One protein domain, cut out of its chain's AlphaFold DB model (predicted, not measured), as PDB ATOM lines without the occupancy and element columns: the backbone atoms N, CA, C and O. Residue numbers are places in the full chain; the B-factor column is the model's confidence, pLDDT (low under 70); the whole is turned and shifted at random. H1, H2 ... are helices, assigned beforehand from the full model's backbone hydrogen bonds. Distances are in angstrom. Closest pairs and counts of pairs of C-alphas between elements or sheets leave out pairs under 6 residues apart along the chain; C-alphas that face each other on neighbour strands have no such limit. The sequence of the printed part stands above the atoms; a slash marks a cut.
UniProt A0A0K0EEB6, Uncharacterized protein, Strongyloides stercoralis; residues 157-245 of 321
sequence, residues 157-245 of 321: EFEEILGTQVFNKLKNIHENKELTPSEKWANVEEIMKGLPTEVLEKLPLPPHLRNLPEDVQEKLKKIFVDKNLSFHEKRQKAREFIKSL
ATOM      1  N   GLU A 157      78.186 109.734 106.467       79.38
ATOM      2  CA  GLU A 157      78.389 109.891 105.018       79.38
ATOM      3  C   GLU A 157      79.867 109.746 104.592       79.38
ATOM      4  O   GLU A 157      80.156 109.445 103.441       79.38
ATOM      5  N   PHE A 158      80.825 109.961 105.502       83.19
ATOM      6  CA  PHE A 158      82.249 109.808 105.205       83.19
ATOM      7  C   PHE A 158      82.683 108.341 105.185       83.19
ATOM      8  O   PHE A 158      83.719 108.046 104.600       83.19
ATOM      9  N   GLU A 159      81.938 107.429 105.813       87.38
ATOM     10  CA  GLU A 159      82.306 106.011 105.890       87.38
ATOM     11  C   GLU A 159      82.324 105.359 104.503       87.38
ATOM     12  O   GLU A 159      83.278 104.659 104.165       87.38
ATOM     13  N   GLU A 160      81.332 105.673 103.669       88.69
ATOM     14  CA  GLU A 160      81.232 105.178 102.290       88.69
ATOM     15  C   GLU A 160      82.356 105.715 101.389       88.69
ATOM     16  O   GLU A 160      82.817 105.018 100.488       88.69
ATOM     17  N   ILE A 161      82.827 106.941 101.642       87.72
ATOM     18  CA  ILE A 161      83.813 107.628 100.792       87.72
ATOM     19  C   ILE A 161      85.248 107.312 101.221       87.72
ATOM     20  O   ILE A 161      86.111 107.062 100.382       87.72
ATOM     21  N   LEU A 162      85.519 107.347 102.526       86.65
ATOM     22  CA  LEU A 162      86.850 107.121 103.094       86.65
ATOM     23  C   LEU A 162      87.179 105.632 103.245       86.65
ATOM     24  O   LEU A 162      88.347 105.269 103.396       86.65
ATOM     25  N   GLY A 163      86.155 104.779 103.239       89.79
ATOM     26  CA  GLY A 163      86.259 103.381 103.613       89.79
ATOM     27  C   GLY A 163      86.289 103.186 105.132       89.79
ATOM     28  O   GLY A 163      86.745 104.036 105.906       89.79
ATOM     29  N   THR A 164      85.837 102.010 105.562       90.89
ATOM     30  CA  THR A 164      85.679 101.636 106.978       90.89
ATOM     31  C   THR A 164      86.971 101.782 107.784       90.89
ATOM     32  O   THR A 164      86.949 102.251 108.920       90.89
ATOM     33  N   GLN A 165      88.123 101.438 107.200       91.36
ATOM     34  CA  GLN A 165      89.417 101.515 107.886       91.36
ATOM     35  C   GLN A 165      89.807 102.956 108.246       91.36
ATOM     36  O   GLN A 165      90.173 103.228 109.389       91.36
ATOM     37  N   VAL A 166      89.725 103.888 107.292       89.57
ATOM     38  CA  VAL A 166      90.074 105.301 107.516       89.57
ATOM     39  C   VAL A 166      89.047 105.957 108.432       89.57
ATOM     40  O   VAL A 166      89.418 106.670 109.366       89.57
ATOM     41  N   PHE A 167      87.763 105.671 108.213       87.96
ATOM     42  CA  PHE A 167      86.683 106.181 109.051       87.96
ATOM     43  C   PHE A 167      86.862 105.785 110.523       87.96
ATOM     44  O   PHE A 167      86.794 106.640 111.408       87.96
ATOM     45  N   ASN A 168      87.190 104.516 110.790       89.37
ATOM     46  CA  ASN A 168      87.458 104.036 112.145       89.37
ATOM     47  C   ASN A 168      88.705 104.684 112.763       89.37
ATOM     48  O   ASN A 168      88.680 105.021 113.944       89.37
ATOM     49  N   LYS A 169      89.767 104.948 111.987       89.62
ATOM     50  CA  LYS A 169      90.929 105.711 112.486       89.62
ATOM     51  C   LYS A 169      90.532 107.120 112.941       89.62
ATOM     52  O   LYS A 169      90.903 107.531 114.040       89.62
ATOM     53  N   LEU A 170      89.743 107.836 112.136       85.88
ATOM     54  CA  LEU A 170      89.244 109.174 112.486       85.88
ATOM     55  C   LEU A 170      88.342 109.141 113.725       85.88
ATOM     56  O   LEU A 170      88.477 109.983 114.614       85.88
ATOM     57  N   LYS A 171      87.449 108.150 113.804       84.86
ATOM     58  CA  LYS A 171      86.578 107.934 114.963       84.86
ATOM     59  C   LYS A 171      87.392 107.672 116.234       84.86
ATOM     60  O   LYS A 171      87.142 108.322 117.245       84.86
ATOM     61  N   ASN A 172      88.416 106.822 116.163       87.69
ATOM     62  CA  ASN A 172      89.289 106.511 117.296       87.69
ATOM     63  C   ASN A 172      90.046 107.749 117.798       87.69
ATOM     64  O   ASN A 172      90.106 107.972 119.004       87.69
ATOM     65  N   ILE A 173      90.574 108.597 116.904       84.39
ATOM     66  CA  ILE A 173      91.221 109.866 117.299       84.39
ATOM     67  C   ILE A 173      90.230 110.785 118.015       84.39
ATOM     68  O   ILE A 173      90.548 111.398 119.037       84.39
ATOM     69  N   HIS A 174      89.016 110.887 117.478       75.97
ATOM     70  CA  HIS A 174      87.971 111.734 118.035       75.97
ATOM     71  C   HIS A 174      87.525 111.269 119.428       75.97
ATOM     72  O   HIS A 174      87.378 112.095 120.333       75.97
ATOM     73  N   GLU A 175      87.367 109.960 119.620       80.43
ATOM     74  CA  GLU A 175      86.941 109.345 120.883       80.43
ATOM     75  C   GLU A 175      88.068 109.249 121.923       80.43
ATOM     76  O   GLU A 175      87.784 109.212 123.122       80.43
ATOM     77  N   ASN A 176      89.338 109.287 121.501       80.05
ATOM     78  CA  ASN A 176      90.481 109.218 122.405       80.05
ATOM     79  C   ASN A 176      90.498 110.426 123.365       80.05
ATOM     80  O   ASN A 176      90.621 111.576 122.944       80.05
ATOM     81  N   LYS A 177      90.351 110.181 124.671       78.82
ATOM     82  CA  LYS A 177      90.313 111.231 125.706       78.82
ATOM     83  C   LYS A 177      91.699 111.717 126.139       78.82
ATOM     84  O   LYS A 177      91.774 112.764 126.772       78.82
ATOM     85  N   GLU A 178      92.751 110.975 125.807       81.68
ATOM     86  CA  GLU A 178      94.140 111.281 126.167       81.68
ATOM     87  C   GLU A 178      94.748 112.330 125.233       81.68
ATOM     88  O   GLU A 178      95.624 113.087 125.638       81.68
ATOM     89  N   LEU A 179      94.246 112.423 123.996       74.77
ATOM     90  CA  LEU A 179      94.703 113.417 123.029       74.77
ATOM     91  C   LEU A 179      94.104 114.795 123.319       74.77
ATOM     92  O   LEU A 179      92.878 114.972 123.399       74.77
ATOM     93  N   THR A 180      94.967 115.806 123.365       73.67
ATOM     94  CA  THR A 180      94.548 117.209 123.378       73.67
ATOM     95  C   THR A 180      93.815 117.563 122.078       73.67
ATOM     96  O   THR A 180      94.039 116.936 121.039       73.67
ATOM     97  N   PRO A 181      92.960 118.606 122.060       70.22
ATOM     98  CA  PRO A 181      92.326 119.052 120.821       70.22
ATOM     99  C   PRO A 181      93.332 119.331 119.694       70.22
ATOM    100  O   PRO A 181      93.033 119.032 118.544       70.22
ATOM    101  N   SER A 182      94.518 119.861 120.016       70.82
ATOM    102  CA  SER A 182      95.572 120.137 119.032       70.82
ATOM    103  C   SER A 182      96.163 118.856 118.440       70.82
ATOM    104  O   SER A 182      96.294 118.756 117.225       70.82
ATOM    105  N   GLU A 183      96.462 117.857 119.276       78.09
ATOM    106  CA  GLU A 183      96.973 116.554 118.820       78.09
ATOM    107  C   GLU A 183      95.927 115.810 117.981       78.09
ATOM    108  O   GLU A 183      96.255 115.247 116.939       78.09
ATOM    109  N   LYS A 184      94.641 115.876 118.361       80.88
ATOM    110  CA  LYS A 184      93.553 115.334 117.530       80.88
ATOM    111  C   LYS A 184      93.538 115.959 116.142       80.88
ATOM    112  O   LYS A 184      93.402 115.237 115.160       80.88
ATOM    113  N   TRP A 185      93.684 117.282 116.054       75.31
ATOM    114  CA  TRP A 185      93.738 117.976 114.768       75.31
ATOM    115  C   TRP A 185      94.951 117.564 113.939       75.31
ATOM    116  O   TRP A 185      94.777 117.281 112.759       75.31
ATOM    117  N   ALA A 186      96.136 117.479 114.546       80.59
ATOM    118  CA  ALA A 186      97.352 117.050 113.858       80.59
ATOM    119  C   ALA A 186      97.216 115.623 113.296       80.59
ATOM    120  O   ALA A 186      97.462 115.408 112.111       80.59
ATOM    121  N   ASN A 187      96.719 114.681 114.104       85.07
ATOM    122  CA  ASN A 187      96.516 113.292 113.684       85.07
ATOM    123  C   ASN A 187      95.464 113.172 112.570       85.07
ATOM    124  O   ASN A 187      95.619 112.391 111.632       85.07
ATOM    125  N   VAL A 188      94.376 113.950 112.649       84.57
ATOM    126  CA  VAL A 188      93.379 114.016 111.569       84.57
ATOM    127  C   VAL A 188      94.010 114.591 110.302       84.57
ATOM    128  O   VAL A 188      93.804 114.045 109.225       84.57
ATOM    129  N   GLU A 189      94.786 115.669 110.407       82.64
ATOM    130  CA  GLU A 189      95.442 116.296 109.261       82.64
ATOM    131  C   GLU A 189      96.420 115.343 108.562       82.64
ATOM    132  O   GLU A 189      96.414 115.265 107.332       82.64
ATOM    133  N   GLU A 190      97.200 114.580 109.326       88.76
ATOM    134  CA  GLU A 190      98.108 113.557 108.804       88.76
ATOM    135  C   GLU A 190      97.354 112.488 108.000       88.76
ATOM    136  O   GLU A 190      97.698 112.228 106.842       88.76
ATOM    137  N   ILE A 191      96.266 111.941 108.559       87.84
ATOM    138  CA  ILE A 191      95.405 110.980 107.851       87.84
ATOM    139  C   ILE A 191      94.888 111.590 106.548       87.84
ATOM    140  O   ILE A 191      94.970 110.955 105.498       87.84
ATOM    141  N   MET A 192      94.380 112.822 106.596       83.83
ATOM    142  CA  MET A 192      93.780 113.474 105.432       83.83
ATOM    143  C   MET A 192      94.799 113.783 104.330       83.83
ATOM    144  O   MET A 192      94.473 113.640 103.152       83.83
ATOM    145  N   LYS A 193      96.037 114.167 104.672       87.33
ATOM    146  CA  LYS A 193      97.117 114.381 103.688       87.33
ATOM    147  C   LYS A 193      97.505 113.084 102.970       87.33
ATOM    148  O   LYS A 193      97.796 113.116 101.769       87.33
ATOM    149  N   GLY A 194      97.450 111.958 103.686       89.09
ATOM    150  CA  GLY A 194      97.728 110.625 103.150       89.09
ATOM    151  C   GLY A 194      96.678 110.086 102.170       89.09
ATOM    152  O   GLY A 194      96.986 109.184 101.395       89.09
ATOM    153  N   LEU A 195      95.454 110.629 102.149       89.50
ATOM    154  CA  LEU A 195      94.389 110.151 101.257       89.50
ATOM    155  C   LEU A 195      94.591 110.600  99.802       89.50
ATOM    156  O   LEU A 195      95.035 111.726  99.580       89.50
ATOM    157  N   PRO A 196      94.223 109.796  98.786       90.66
ATOM    158  CA  PRO A 196      94.241 110.229  97.387       90.66
ATOM    159  C   PRO A 196      93.373 111.472  97.156       90.66
ATOM    160  O   PRO A 196      92.302 111.610  97.749       90.66
ATOM    161  N   THR A 197      93.808 112.366  96.265       87.04
ATOM    162  CA  THR A 197      93.077 113.606  95.942       87.04
ATOM    163  C   THR A 197      91.652 113.312  95.463       87.04
ATOM    164  O   THR A 197      90.714 113.961  95.911       87.04
ATOM    165  N   GLU A 198      91.469 112.249  94.676       88.68
ATOM    166  CA  GLU A 198      90.160 111.781  94.196       88.68
ATOM    167  C   GLU A 198      89.180 111.431  95.331       88.68
ATOM    168  O   GLU A 198      87.971 111.614  95.196       88.68
ATOM    169  N   VAL A 199      89.683 110.924  96.462       88.12
ATOM    170  CA  VAL A 199      88.860 110.611  97.642       88.12
ATOM    171  C   VAL A 199      88.482 111.898  98.370       88.12
ATOM    172  O   VAL A 199      87.334 112.065  98.778       88.12
ATOM    173  N   LEU A 200      89.432 112.829  98.500       85.61
ATOM    174  CA  LEU A 200      89.202 114.123  99.142       85.61
ATOM    175  C   LEU A 200      88.162 114.963  98.387       85.61
ATOM    176  O   LEU A 200      87.330 115.611  99.017       85.61
ATOM    177  N   GLU A 201      88.170 114.928  97.055       86.20
ATOM    178  CA  GLU A 201      87.214 115.657  96.205       86.20
ATOM    179  C   GLU A 201      85.775 115.132  96.310       86.20
ATOM    180  O   GLU A 201      84.811 115.897  96.170       86.20
ATOM    181  N   LYS A 202      85.627 113.833  96.598       87.01
ATOM    182  CA  LYS A 202      84.329 113.182  96.813       87.01
ATOM    183  C   LYS A 202      83.700 113.540  98.157       87.01
ATOM    184  O   LYS A 202      82.493 113.364  98.311       87.01
ATOM    185  N   LEU A 203      84.471 114.060  99.119       85.08
ATOM    186  CA  LEU A 203      83.931 114.418 100.428       85.08
ATOM    187  C   LEU A 203      82.864 115.515 100.304       85.08
ATOM    188  O   LEU A 203      83.089 116.547  99.658       85.08
ATOM    189  N   PRO A 204      81.691 115.332 100.935       82.13
ATOM    190  CA  PRO A 204      80.616 116.288 100.801       82.13
ATOM    191  C   PRO A 204      80.971 117.567 101.549       82.13
ATOM    192  O   PRO A 204      81.567 117.551 102.634       82.13
ATOM    193  N   LEU A 205      80.533 118.698 100.994       81.64
ATOM    194  CA  LEU A 205      80.644 119.958 101.702       81.64
ATOM    195  C   LEU A 205      79.849 119.898 103.019       81.64
ATOM    196  O   LEU A 205      78.868 119.158 103.151       81.64
ATOM    197  N   PRO A 206      80.250 120.691 104.014       75.81
ATOM    198  CA  PRO A 206      79.492 120.876 105.247       75.81
ATOM    199  C   PRO A 206      78.035 121.256 104.949       75.81
ATOM    200  O   PRO A 206      77.829 122.061 104.043       75.81
ATOM    201  N   PRO A 207      77.032 120.779 105.713       75.96
ATOM    202  CA  PRO A 207      75.615 121.020 105.408       75.96
ATOM    203  C   PRO A 207      75.261 122.489 105.126       75.96
ATOM    204  O   PRO A 207      74.528 122.783 104.193       75.96
ATOM    205  N   HIS A 208      75.859 123.425 105.870       73.87
ATOM    206  CA  HIS A 208      75.639 124.872 105.727       73.87
ATOM    207  C   HIS A 208      76.269 125.495 104.463       73.87
ATOM    208  O   HIS A 208      76.002 126.652 104.163       73.87
ATOM    209  N   LEU A 209      77.122 124.760 103.743       82.28
ATOM    210  CA  LEU A 209      77.776 125.188 102.499       82.28
ATOM    211  C   LEU A 209      77.212 124.467 101.261       82.28
ATOM    212  O   LEU A 209      77.559 124.839 100.146       82.28
ATOM    213  N   ARG A 210      76.342 123.458 101.436       82.65
ATOM    214  CA  ARG A 210      75.737 122.684 100.331       82.65
ATOM    215  C   ARG A 210      74.704 123.475  99.522       82.65
ATOM    216  O   ARG A 210      74.421 123.108  98.394       82.65
ATOM    217  N   ASN A 211      74.161 124.554 100.089       83.78
ATOM    218  CA  ASN A 211      73.149 125.402  99.443       83.78
ATOM    219  C   ASN A 211      73.765 126.586  98.678       83.78
ATOM    220  O   ASN A 211      73.068 127.547  98.358       83.78
ATOM    221  N   LEU A 212      75.082 126.570  98.463       86.75
ATOM    222  CA  LEU A 212      75.774 127.633  97.745       86.75
ATOM    223  C   LEU A 212      75.703 127.435  96.232       86.75
ATOM    224  O   LEU A 212      75.526 126.304  95.788       86.75
ATOM    225  N   PRO A 213      75.881 128.498  95.432       91.74
ATOM    226  CA  PRO A 213      76.083 128.351  93.994       91.74
ATOM    227  C   PRO A 213      77.229 127.376  93.686       91.74
ATOM    228  O   PRO A 213      78.212 127.316  94.431       91.74
ATOM    229  N   GLU A 214      77.098 126.590  92.618       91.14
ATOM    230  CA  GLU A 214      78.044 125.514  92.282       91.14
ATOM    231  C   GLU A 214      79.482 126.029  92.128       91.14
ATOM    232  O   GLU A 214      80.414 125.438  92.672       91.14
ATOM    233  N   ASP A 215      79.663 127.200  91.518       92.11
ATOM    234  CA  ASP A 215      80.970 127.844  91.347       92.11
ATOM    235  C   ASP A 215      81.638 128.196  92.694       92.11
ATOM    236  O   ASP A 215      82.861 128.098  92.857       92.11
ATOM    237  N   VAL A 216      80.836 128.578  93.693       91.11
ATOM    238  CA  VAL A 216      81.289 128.856  95.062       91.11
ATOM    239  C   VAL A 216      81.644 127.554  95.777       91.11
ATOM    240  O   VAL A 216      82.664 127.489  96.474       91.11
ATOM    241  N   GLN A 217      80.834 126.508  95.594       89.83
ATOM    242  CA  GLN A 217      81.096 125.182  96.154       89.83
ATOM    243  C   GLN A 217      82.405 124.593  95.622       89.83
ATOM    244  O   GLN A 217      83.217 124.103  96.408       89.83
ATOM    245  N   GLU A 218      82.650 124.684  94.316       91.08
ATOM    246  CA  GLU A 218      83.884 124.207  93.688       91.08
ATOM    247  C   GLU A 218      85.124 124.924  94.225       91.08
ATOM    248  O   GLU A 218      86.122 124.279  94.558       91.08
ATOM    249  N   LYS A 219      85.069 126.253  94.374       91.85
ATOM    250  CA  LYS A 219      86.173 127.035  94.958       91.85
ATOM    251  C   LYS A 219      86.454 126.623  96.404       91.85
ATOM    252  O   LYS A 219      87.614 126.446  96.773       91.85
ATOM    253  N   LEU A 220      85.412 126.412  97.211       89.12
ATOM    254  CA  LEU A 220      85.559 125.912  98.582       89.12
ATOM    255  C   LEU A 220      86.159 124.502  98.617       89.12
ATOM    256  O   LEU A 220      87.063 124.250  99.413       89.12
ATOM    257  N   LYS A 221      85.711 123.603  97.734       87.93
ATOM    258  CA  LYS A 221      86.284 122.257  97.604       87.93
ATOM    259  C   LYS A 221      87.772 122.312  97.256       87.93
ATOM    260  O   LYS A 221      88.554 121.651  97.932       87.93
ATOM    261  N   LYS A 222      88.180 123.153  96.299       90.77
ATOM    262  CA  LYS A 222      89.601 123.349  95.947       90.77
ATOM    263  C   LYS A 222      90.440 123.756  97.162       90.77
ATOM    264  O   LYS A 222      91.495 123.173  97.389       90.77
ATOM    265  N   ILE A 223      89.944 124.682  97.991       89.59
ATOM    266  CA  ILE A 223      90.623 125.081  99.239       89.59
ATOM    267  C   ILE A 223      90.737 123.897 100.212       89.59
ATOM    268  O   ILE A 223      91.777 123.703 100.837       89.59
ATOM    269  N   PHE A 224      89.679 123.100 100.365       85.04
ATOM    270  CA  PHE A 224      89.666 121.991 101.322       85.04
ATOM    271  C   PHE A 224      90.514 120.790 100.897       85.04
ATOM    272  O   PHE A 224      91.084 120.122 101.766       85.04
ATOM    273  N   VAL A 225      90.642 120.545  99.595       87.57
ATOM    274  CA  VAL A 225      91.425 119.439  99.021       87.57
ATOM    275  C   VAL A 225      92.923 119.755  98.971       87.57
ATOM    276  O   VAL A 225      93.730 118.832  99.064       87.57
ATOM    277  N   ASP A 226      93.313 121.033  98.902       88.89
ATOM    278  CA  ASP A 226      94.716 121.456  98.787       88.89
ATOM    279  C   ASP A 226      95.597 120.864  99.902       88.89
ATOM    280  O   ASP A 226      95.457 121.190 101.081       88.89
ATOM    281  N   LYS A 227      96.508 119.956  99.548       86.67
ATOM    282  CA  LYS A 227      97.363 119.250 100.514       86.67
ATOM    283  C   LYS A 227      98.524 120.097 101.033       86.67
ATOM    284  O   LYS A 227      99.110 119.739 102.054       86.67
ATOM    285  N   ASN A 228      98.829 121.206 100.359       90.57
ATOM    286  CA  ASN A 228      99.922 122.102 100.730       90.57
ATOM    287  C   ASN A 228      99.525 123.066 101.852       90.57
ATOM    288  O   ASN A 228     100.390 123.706 102.439       90.57
ATOM    289  N   LEU A 229      98.228 123.170 102.153       87.38
ATOM    290  CA  LEU A 229      97.712 124.028 103.210       87.38
ATOM    291  C   LEU A 229      97.458 123.234 104.483       87.38
ATOM    292  O   LEU A 229      96.782 122.198 104.473       87.38
ATOM    293  N   SER A 230      97.922 123.789 105.595       84.83
ATOM    294  CA  SER A 230      97.481 123.383 106.921       84.83
ATOM    295  C   SER A 230      95.992 123.648 107.098       84.83
ATOM    296  O   SER A 230      95.375 124.492 106.436       84.83
ATOM    297  N   PHE A 231      95.386 122.963 108.057       74.70
ATOM    298  CA  PHE A 231      93.986 123.187 108.386       74.70
ATOM    299  C   PHE A 231      93.672 124.643 108.779       74.70
ATOM    300  O   PHE A 231      92.611 125.181 108.438       74.70
ATOM    301  N   HIS A 232      94.609 125.306 109.465       74.38
ATOM    302  CA  HIS A 232      94.484 126.712 109.833       74.38
ATOM    303  C   HIS A 232      94.470 127.626 108.599       74.38
ATOM    304  O   HIS A 232      93.626 128.517 108.496       74.38
ATOM    305  N   GLU A 233      95.340 127.367 107.626       86.53
ATOM    306  CA  GLU A 233      95.387 128.130 106.375       86.53
ATOM    307  C   GLU A 233      94.144 127.880 105.517       86.53
ATOM    308  O   GLU A 233      93.552 128.833 105.009       86.53
ATOM    309  N   LYS A 234      93.670 126.628 105.424       85.44
ATOM    310  CA  LYS A 234      92.398 126.291 104.749       85.44
ATOM    311  C   LYS A 234      91.234 127.071 105.342       85.44
ATOM    312  O   LYS A 234      90.430 127.646 104.610       85.44
ATOM    313  N   ARG A 235      91.157 127.133 106.676       80.17
ATOM    314  CA  ARG A 235      90.164 127.942 107.393       80.17
ATOM    315  C   ARG A 235      90.248 129.409 107.008       80.17
ATOM    316  O   ARG A 235      89.207 130.018 106.766       80.17
ATOM    317  N   GLN A 236      91.447 129.983 107.063       82.78
ATOM    318  CA  GLN A 236      91.652 131.405 106.803       82.78
ATOM    319  C   GLN A 236      91.265 131.745 105.367       82.78
ATOM    320  O   GLN A 236      90.383 132.579 105.176       82.78
ATOM    321  N   LYS A 237      91.788 131.002 104.385       89.10
ATOM    322  CA  LYS A 237      91.452 131.191 102.969       89.10
ATOM    323  C   LYS A 237      89.964 131.022 102.696       89.10
ATOM    324  O   LYS A 237      89.363 131.850 102.023       89.10
ATOM    325  N   ALA A 238      89.330 129.986 103.246       86.80
ATOM    326  CA  ALA A 238      87.899 129.779 103.045       86.80
ATOM    327  C   ALA A 238      87.056 130.883 103.711       86.80
ATOM    328  O   ALA A 238      86.033 131.295 103.167       86.80
ATOM    329  N   ARG A 239      87.493 131.410 104.864       84.19
ATOM    330  CA  ARG A 239      86.853 132.558 105.522       84.19
ATOM    331  C   ARG A 239      87.004 133.836 104.696       84.19
ATOM    332  O   ARG A 239      86.024 134.560 104.559       84.19
ATOM    333  N   GLU A 240      88.188 134.117 104.168       88.09
ATOM    334  CA  GLU A 240      88.446 135.263 103.283       88.09
ATOM    335  C   GLU A 240      87.626 135.166 101.996       88.09
ATOM    336  O   GLU A 240      86.937 136.118 101.632       88.09
ATOM    337  N   PHE A 241      87.596 133.983 101.381       89.66
ATOM    338  CA  PHE A 241      86.768 133.717 100.213       89.66
ATOM    339  C   PHE A 241      85.289 133.985 100.504       89.66
ATOM    340  O   PHE A 241      84.657 134.764  99.798       89.66
ATOM    341  N   ILE A 242      84.745 133.443 101.597       86.32
ATOM    342  CA  ILE A 242      83.342 133.673 101.973       86.32
ATOM    343  C   ILE A 242      83.052 135.146 102.273       86.32
ATOM    344  O   ILE A 242      81.961 135.624 101.969       86.32
ATOM    345  N   LYS A 243      84.004 135.886 102.851       84.79
ATOM    346  CA  LYS A 243      83.859 137.334 103.064       84.79
ATOM    347  C   LYS A 243      83.780 138.115 101.752       84.79
ATOM    348  O   LYS A 243      83.062 139.108 101.711       84.79
ATOM    349  N   SER A 244      84.484 137.659 100.714       89.44
ATOM    350  CA  SER A 244      84.472 138.281  99.384       89.44
ATOM    351  C   SER A 244      83.199 138.007  98.573       89.44
ATOM    352  O   SER A 244      82.970 138.664  97.562       89.44
ATOM    353  N   LEU A 245      82.361 137.052  99.000       89.35
ATOM    354  CA  LEU A 245      81.115 136.729  98.306       89.35
ATOM    355  C   LEU A 245      80.075 137.858  98.445       89.35
ATOM    356  O   LEU A 245      80.027 138.524  99.485       89.35
TER     357      LEU A 245
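This is residues 157 to 245 of the 321 residues of an uncharacterized protein of Strongyloides stercoralis (UniProt A0A0K0EEB6). Two helical hairpins, H2 with H3 and H5 with H6, make the two ends of an only just elongated body, H3 and H6 standing crosswise; short H4 bridges between them, and short H1 makes a corner with H2. The printed part has 89 residues with six named helices, H1 to H6 in chain order, and no named strand: all helix. It is compact, with a radius of gyration of the C-alphas of 13.9 A and spans of 40 by 26 by 23 A.

Find C-alpha 181 at (92.326, 119.052, 120.821); from there H3 runs 20.3 A to residue 194. Before it, H2 covers residues 164 to 175, 15.9 A, and H1 residues 157 to 162, 9.1 A. After it come H4, residues 197 to 202, 8.8 A, and H5, residues 214 to 225, 16.2 A. H6, residues 231 to 244, runs 20.0 A and ends at C-alpha 244, (84.472, 138.281, 99.384).

Look first at H3: it touches H2, closest C-alphas Ile 173 and Lys 184 at 5.9 A, at a shallow tilt of 14 degrees, opposite ways. H3 and H6 are close but not clearly touching, with C-alphas Glu 189 and Phe 231 7.1 A apart, about perpendicular at 86 degrees. Residues 220 to 224 of H5 touch residues 234 to 238 of H6, closest C-alphas Ile 223 and Lys 234 at 5.9 A, at a shallow tilt of 20 degrees, opposite ways. Residues 221 to 225 of H5 touch H4, closest C-alphas Leu 200 and Val 225 at 5.8 A, at a steep tilt of 43 degrees; these two also form a hairpin. H1 and H4 only just touch, with 3 pairs of C-alphas within 8 A, the closest Ile 161 and Val 199 at 6.7 A. H1 and H2 touch only at the corner, and only just, with 3 pairs, the closest C-alphas Glu 159 and Phe 167 at 5.4 A. Every O i to N i+4 pair is within hydrogen-bond range in H2, H3, H5 and H6, against 1 of 2 in H1 and in H4.

The C-alphas farthest apart, Glu 178 and Asp 215, are 40.7 A apart. The printed part has no cut; the link from H4 to H5, 11 residues, is long. Mean pLDDT of the printed part is 85.0, and no printed residue is under 70.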